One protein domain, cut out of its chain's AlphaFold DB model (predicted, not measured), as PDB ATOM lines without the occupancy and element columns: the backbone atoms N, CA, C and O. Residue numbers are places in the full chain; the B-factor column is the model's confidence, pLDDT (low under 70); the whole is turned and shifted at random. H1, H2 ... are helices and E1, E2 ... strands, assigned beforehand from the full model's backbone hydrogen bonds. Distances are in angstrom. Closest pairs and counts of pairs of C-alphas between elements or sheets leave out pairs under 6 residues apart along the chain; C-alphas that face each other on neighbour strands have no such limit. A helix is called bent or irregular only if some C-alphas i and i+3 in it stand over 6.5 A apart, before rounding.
ATOM      1  N   GLU A 357     175.795 188.963 138.117       91.12
ATOM      2  CA  GLU A 357     175.410 188.854 139.532       91.12
ATOM      3  C   GLU A 357     176.598 188.752 140.502       91.12
ATOM      4  O   GLU A 357     176.428 189.012 141.693       91.12
ATOM      5  N   LEU A 358     177.772 188.368 139.997       91.94
ATOM      6  CA  LEU A 358     179.043 188.227 140.711       91.94
ATOM      7  C   LEU A 358     180.038 189.357 140.400       91.94
ATOM      8  O   LEU A 358     181.146 189.343 140.937       91.94
ATOM      9  N   GLN A 359     179.647 190.355 139.606       92.44
ATOM     10  CA  GLN A 359     180.402 191.600 139.474       92.44
ATOM     11  C   GLN A 359     180.353 192.378 140.785       92.44
ATOM     12  O   GLN A 359     179.349 192.332 141.512       92.44
ATOM     13  N   PHE A 360     181.421 193.111 141.088       94.69
ATOM     14  CA  PHE A 360     181.487 193.890 142.312       94.69
ATOM     15  C   PHE A 360     180.842 195.269 142.210       94.69
ATOM     16  O   PHE A 360     180.914 195.983 141.215       94.69
ATOM     17  N   ALA A 361     180.262 195.649 143.336       95.81
ATOM     18  CA  ALA A 361     179.951 196.992 143.748       95.81
ATOM     19  C   ALA A 361     180.937 197.358 144.863       95.81
ATOM     20  O   ALA A 361     180.921 196.736 145.929       95.81
ATOM     21  N   VAL A 362     181.843 198.295 144.600       95.12
ATOM     22  CA  VAL A 362     182.997 198.588 145.460       95.12
ATOM     23  C   VAL A 362     182.831 199.933 146.148       95.12
ATOM     24  O   VAL A 362     182.479 200.933 145.521       95.12
ATOM     25  N   CYS A 363     183.071 199.959 147.458       95.94
ATOM     26  CA  CYS A 363     183.100 201.210 148.188       95.94
ATOM     27  C   CYS A 363     184.368 201.992 147.863       95.94
ATOM     28  O   CYS A 363     185.457 201.422 147.880       95.94
ATOM     29  N   ARG A 364     184.250 203.298 147.604       92.75
ATOM     30  CA  ARG A 364     185.440 204.105 147.306       92.75
ATOM     31  C   ARG A 364     186.279 204.468 148.521       92.75
ATOM     32  O   ARG A 364     187.481 204.636 148.369       92.75
ATOM     33  N   HIS A 365     185.683 204.556 149.707       93.94
ATOM     34  CA  HIS A 365     186.368 205.059 150.907       93.94
ATOM     35  C   HIS A 365     186.761 203.961 151.902       93.94
ATOM     36  O   HIS A 365     187.359 204.253 152.934       93.94
ATOM     37  N   CYS A 366     186.423 202.698 151.628       95.50
ATOM     38  CA  CYS A 366     186.852 201.565 152.447       95.50
ATOM     39  C   CYS A 366     186.841 200.253 151.644       95.50
ATOM     40  O   CYS A 366     186.235 200.189 150.574       95.50
ATOM     41  N   PRO A 367     187.393 199.147 152.172       96.31
ATOM     42  CA  PRO A 367     187.549 197.903 151.419       96.31
ATOM     43  C   PRO A 367     186.260 197.088 151.264       96.31
ATOM     44  O   PRO A 367     186.305 195.942 150.822       96.31
ATOM     45  N   LYS A 368     185.095 197.622 151.656       97.06
ATOM     46  CA  LYS A 368     183.822 196.914 151.494       97.06
ATOM     47  C   LYS A 368     183.452 196.839 150.013       97.06
ATOM     48  O   LYS A 368     183.072 197.838 149.411       97.06
ATOM     49  N   ALA A 369     183.485 195.631 149.466       96.56
ATOM     50  CA  ALA A 369     182.918 195.298 148.165       96.56
ATOM     51  C   ALA A 369     181.732 194.342 148.332       96.56
ATOM     52  O   ALA A 369     181.674 193.574 149.288       96.56
ATOM     53  N   TYR A 370     180.780 194.347 147.411       97.38
ATOM     54  CA  TYR A 370     179.648 193.422 147.398       97.38
ATOM     55  C   TYR A 370     179.468 192.885 145.990       97.38
ATOM     56  O   TYR A 370     179.594 193.637 145.036       97.38
ATOM     57  N   HIS A 371     179.102 191.619 145.822       96.69
ATOM     58  CA  HIS A 371     178.502 191.206 144.550       96.69
ATOM     59  C   HIS A 371     177.208 191.978 144.297       96.69
ATOM     60  O   HIS A 371     176.513 192.302 145.263       96.69
ATOM     61  N   ARG A 372     176.813 192.171 143.033       94.12
ATOM     62  CA  ARG A 372     175.503 192.757 142.693       94.12
ATOM     63  C   ARG A 372     174.354 192.061 143.432       94.12
ATOM     64  O   ARG A 372     173.572 192.723 144.109       94.12
ATOM     65  N   LYS A 373     174.332 190.721 143.434       94.50
ATOM     66  CA  LYS A 373     173.330 189.918 144.170       94.50
ATOM     67  C   LYS A 373     173.422 190.027 145.697       94.50
ATOM     68  O   LYS A 373     172.504 189.647 146.422       94.50
ATOM     69  N   CYS A 374     174.573 190.457 146.205       97.12
ATOM     70  CA  CYS A 374     174.855 190.582 147.630       97.12
ATOM     71  C   CYS A 374     174.680 192.009 148.152       97.12
ATOM     72  O   CYS A 374     174.740 192.190 149.371       97.12
ATOM     73  N   LEU A 375     174.479 192.983 147.263       95.06
ATOM     74  CA  LEU A 375     174.368 194.390 147.601       95.06
ATOM     75  C   LEU A 375     173.171 194.624 148.545       95.06
ATOM     76  O   LEU A 375     172.056 194.183 148.245       95.06
ATOM     77  N   PRO A 376     173.383 195.265 149.706       93.25
ATOM     78  CA  PRO A 376     172.301 195.670 150.597       93.25
ATOM     79  C   PRO A 376     171.273 196.576 149.900       93.25
ATOM     80  O   PRO A 376     171.636 197.440 149.107       93.25
ATOM     81  N   ARG A 377     169.979 196.375 150.191       87.38
ATOM     82  CA  ARG A 377     168.866 197.093 149.526       87.38
ATOM     83  C   ARG A 377     168.819 198.590 149.845       87.38
ATOM     84  O   ARG A 377     168.228 199.358 149.100       87.38
ATOM     85  N   ASP A 378     169.405 198.972 150.968       86.69
ATOM     86  CA  ASP A 378     169.540 200.341 151.465       86.69
ATOM     87  C   ASP A 378     170.674 201.124 150.778       86.69
ATOM     88  O   ASP A 378     170.734 202.348 150.895       86.69
ATOM     89  N   ILE A 379     171.548 200.452 150.022       90.06
ATOM     90  CA  ILE A 379     172.471 201.103 149.092       90.06
ATOM     91  C   ILE A 379     171.714 201.355 147.787       90.06
ATOM     92  O   ILE A 379     171.664 200.520 146.882       90.06
ATOM     93  N   ALA A 380     171.079 202.520 147.729       84.19
ATOM     94  CA  ALA A 380     170.206 202.917 146.639       84.19
ATOM     95  C   ALA A 380     170.969 203.538 145.456       84.19
ATOM     96  O   ALA A 380     172.002 204.186 145.615       84.19
ATOM     97  N   PHE A 381     170.414 203.380 144.257       84.81
ATOM     98  CA  PHE A 381     170.846 204.070 143.036       84.81
ATOM     99  C   PHE A 381     169.971 205.308 142.802       84.81
ATOM    100  O   PHE A 381     168.874 205.386 143.352       84.81
ATOM    101  N   GLY A 382     170.394 206.238 141.940       74.06
ATOM    102  CA  GLY A 382     169.696 207.521 141.730       74.06
ATOM    103  C   GLY A 382     168.220 207.417 141.328       74.06
ATOM    104  O   GLY A 382     167.411 208.265 141.683       74.06
ATOM    105  N   TYR A 383     167.793 206.327 140.681       68.12
ATOM    106  CA  TYR A 383     166.370 206.129 140.360       68.12
ATOM    107  C   TYR A 383     165.473 205.919 141.595       68.12
ATOM    108  O   TYR A 383     164.250 206.036 141.488       68.12
ATOM    109  N   ALA A 384     166.056 205.595 142.752       66.69
ATOM    110  CA  ALA A 384     165.344 205.355 144.002       66.69
ATOM    111  C   ALA A 384     165.181 206.618 144.867       66.69
ATOM    112  O   ALA A 384     164.546 206.541 145.918       66.69
ATOM    113  N   GLU A 385     165.642 207.787 144.407       64.62
ATOM    114  CA  GLU A 385     165.330 209.078 145.042       64.62
ATOM    115  C   GLU A 385     163.816 209.303 145.150       64.62
ATOM    116  O   GLU A 385     163.316 209.793 146.160       64.62
ATOM    117  N   LYS A 386     163.052 208.827 144.154       62.69
ATOM    118  CA  LYS A 386     161.578 208.849 144.152       62.69
ATOM    119  C   LYS A 386     160.945 208.038 145.290       62.69
ATOM    120  O   LYS A 386     159.764 208.211 145.567       62.69
ATOM    121  N   LEU A 387     161.711 207.150 145.926       67.25
ATOM    122  CA  LEU A 387     161.308 206.349 147.085       67.25
ATOM    123  C   LEU A 387     161.824 206.945 148.409       67.25
ATOM    124  O   LEU A 387     161.746 206.286 149.442       67.25
ATOM    125  N   GLY A 388     162.382 208.161 148.385       72.94
ATOM    126  CA  GLY A 388     162.959 208.825 149.556       72.94
ATOM    127  C   GLY A 388     164.293 208.233 150.021       72.94
ATOM    128  O   GLY A 388     164.744 208.539 151.123       72.94
ATOM    129  N   LEU A 389     164.925 207.374 149.213       79.25
ATOM    130  CA  LEU A 389     166.220 206.782 149.537       79.25
ATOM    131  C   LEU A 389     167.358 207.677 149.045       79.25
ATOM    132  O   LEU A 389     167.356 208.131 147.905       79.25
ATOM    133  N   VAL A 390     168.358 207.883 149.904       84.75
ATOM    134  CA  VAL A 390     169.581 208.615 149.552       84.75
ATOM    135  C   VAL A 390     170.411 207.766 148.591       84.75
ATOM    136  O   VAL A 390     170.783 206.640 148.935       84.75
ATOM    137  N   GLN A 391     170.720 208.303 147.408       89.81
ATOM    138  CA  GLN A 391     171.598 207.637 146.452       89.81
ATOM    139  C   GLN A 391     172.985 207.393 147.065       89.81
ATOM    140  O   GLN A 391     173.588 208.260 147.690       89.81
ATOM    141  N   ARG A 392     173.488 206.173 146.881       93.00
ATOM    142  CA  ARG A 392     174.790 205.703 147.363       93.00
ATOM    143  C   ARG A 392     175.542 204.863 146.338       93.00
ATOM    144  O   ARG A 392     176.647 204.431 146.648       93.00
ATOM    145  N   ALA A 393     174.957 204.585 145.172       91.50
ATOM    146  CA  ALA A 393     175.554 203.757 144.132       91.50
ATOM    147  C   ALA A 393     175.372 204.347 142.725       91.50
ATOM    148  O   ALA A 393     174.337 204.942 142.403       91.50
ATOM    149  N   TRP A 394     176.384 204.126 141.884       89.56
ATOM    150  CA  TRP A 394     176.470 204.564 140.495       89.56
ATOM    151  C   TRP A 394     177.022 203.428 139.629       89.56
ATOM    152  O   TRP A 394     178.107 202.896 139.873       89.56
ATOM    153  N   ASP A 395     176.263 203.044 138.607       83.00
ATOM    154  CA  ASP A 395     176.697 202.066 137.609       83.00
ATOM    155  C   ASP A 395     177.582 202.723 136.539       83.00
ATOM    156  O   ASP A 395     177.416 203.897 136.214       83.00
ATOM    157  N   ASN A 396     178.465 201.922 135.932       73.62
ATOM    158  CA  ASN A 396     179.271 202.279 134.754       73.62
ATOM    159  C   ASN A 396     180.302 203.407 134.961       73.62
ATOM    160  O   ASN A 396     180.754 203.992 133.982       73.62
ATOM    161  N   LEU A 397     180.684 203.702 136.208       76.00
ATOM    162  CA  LEU A 397     181.760 204.657 136.510       76.00
ATOM    163  C   LEU A 397     183.130 204.010 136.683       76.00
ATOM    164  O   LEU A 397     184.124 204.723 136.638       76.00
ATOM    165  N   LEU A 398     183.180 202.695 136.909       82.88
ATOM    166  CA  LEU A 398     184.410 201.953 137.179       82.88
ATOM    167  C   LEU A 398     184.678 200.911 136.085       82.88
ATOM    168  O   LEU A 398     183.727 200.414 135.464       82.88
ATOM    169  N   PRO A 399     185.947 200.505 135.880       79.00
ATOM    170  CA  PRO A 399     186.295 199.461 134.926       79.00
ATOM    171  C   PRO A 399     185.588 198.134 135.225       79.00
ATOM    172  O   PRO A 399     185.114 197.878 136.336       79.00
ATOM    173  N   ARG A 400     185.557 197.244 134.225       76.56
ATOM    174  CA  ARG A 400     184.981 195.886 134.329       76.56
ATOM    175  C   ARG A 400     183.497 195.859 134.722       76.56
ATOM    176  O   ARG A 400     183.022 194.873 135.280       76.56
ATOM    177  N   ASN A 401     182.754 196.926 134.417       80.06
ATOM    178  CA  ASN A 401     181.332 197.080 134.753       80.06
ATOM    179  C   ASN A 401     181.044 197.015 136.265       80.06
ATOM    180  O   ASN A 401     179.945 196.619 136.681       80.06
ATOM    181  N   ARG A 402     182.028 197.389 137.094       89.81
ATOM    182  CA  ARG A 402     181.852 197.495 138.542       89.81
ATOM    183  C   ARG A 402     180.972 198.693 138.893       89.81
ATOM    184  O   ARG A 402     180.929 199.694 138.180       89.81
ATOM    185  N   ILE A 403     180.275 198.578 140.017       92.31
ATOM    186  CA  ILE A 403     179.455 199.659 140.574       92.31
ATOM    187  C   ILE A 403     180.313 200.459 141.547       92.31
ATOM    188  O   ILE A 403     180.927 199.879 142.444       92.31
ATOM    189  N   LEU A 404     180.325 201.779 141.404       93.38
ATOM    190  CA  LEU A 404     180.863 202.676 142.420       93.38
ATOM    191  C   LEU A 404     179.817 202.836 143.521       93.38
ATOM    192  O   LEU A 404     178.662 203.129 143.215       93.38
ATOM    193  N   LEU A 405     180.185 202.662 144.793       95.31
ATOM    194  CA  LEU A 405     179.281 202.977 145.902       95.31
ATOM    195  C   LEU A 405     179.960 203.655 147.093       95.31
ATOM    196  O   LEU A 405     181.179 203.625 147.262       95.31
ATOM    197  N   PHE A 406     179.133 204.177 147.992       95.19
ATOM    198  CA  PHE A 406     179.506 204.523 149.359       95.19
ATOM    199  C   PHE A 406     178.706 203.665 150.331       95.19
ATOM    200  O   PHE A 406     177.479 203.771 150.434       95.19
TER     201      PHE A 406
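This is residues 357 to 406 of the 450 residues of an uncharacterized protein of Papaver somniferum (UniProt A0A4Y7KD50). A small, twisted and curled sheet is made of two strand hairpins set side by side, E1 with E2 and E3 with E4, and one short helix, H1, sits out past the edge strand E3. Residues 372 to 381 lead from E2 at one edge of the sheet to H1 near the other edge, and residues 380 to 381 pair briefly with E3. The 50 residues printed hold four named strands and one named helix, in the order E1, E2, H1, E3, E4; the sheet runs E2, E1, E4, E3 and is mixed. The class is mixed, helices and strands, with under half of the residues in named elements. The whole is compact, with a radius of gyration of the C-alphas of 10.4 A and spans of 28 by 23 by 18 A.

The inner strands of the sheet are E1, residues 360 to 363, and E4, residues 403 to 405. They are parallel at 25 degrees, with N 362 and O 403 2.8 A apart, within hydrogen-bond range. E2, residues 369 to 371, is an edge strand and forms an antiparallel hairpin with E1 at 156 degrees; N 361 and O 370 are 2.7 A apart, within hydrogen-bond range. At the other edge E3, residues 391 to 394, forms an antiparallel hairpin with E4 at 151 degrees, with N 394 and O 404 within hydrogen-bond range at 2.8 A. E2 and E3 are apart. The sheet is only just strongly twisted, its C-alphas lying up to 4.1 A off its best plane. H1, residues 382 to 387, only grazes the sheet, with residues 382 to 385; the closest C-alphas of H1 and E3 are those of Gly 382 and Gln 391, 5.1 A apart. E2, H1 and E3 form a split strand-helix-strand unit, two strands of one sheet that are not neighbours, with a helix between them along the chain and with E1 and E4 between them in the sheet, and its crossover is right-handed. In H1, 0 of 2 O i to N i+4 pairs are within hydrogen-bond range, against 2 of 3 O i to N i+3 pairs.

E1 begins at C-alpha 360, (181.487, 193.890, 142.312), and is 9.5 A long. E2 measures 7.0 A, E3 8.3 A and E4 6.3 A, E4 ending at C-alpha 405, (179.281, 202.977, 145.902). H1 is 10.0 A long, begins at C-alpha 382, (169.696, 207.521, 141.730), and is only just irregular: C-alphas 383 and 386 are 6.7 A apart.

The two C-alphas farthest apart are those of Gly 388 and Arg 400, at 29.7 A. The printed part, residues 357 to 406, has no cut. The links from E1 to E2 and from H1 to E3 are tight, and those from E2 to H1 and from E3 to E4 are short. The mean pLDDT of the printed part is 87.0; residues 383 to 387 are under 70.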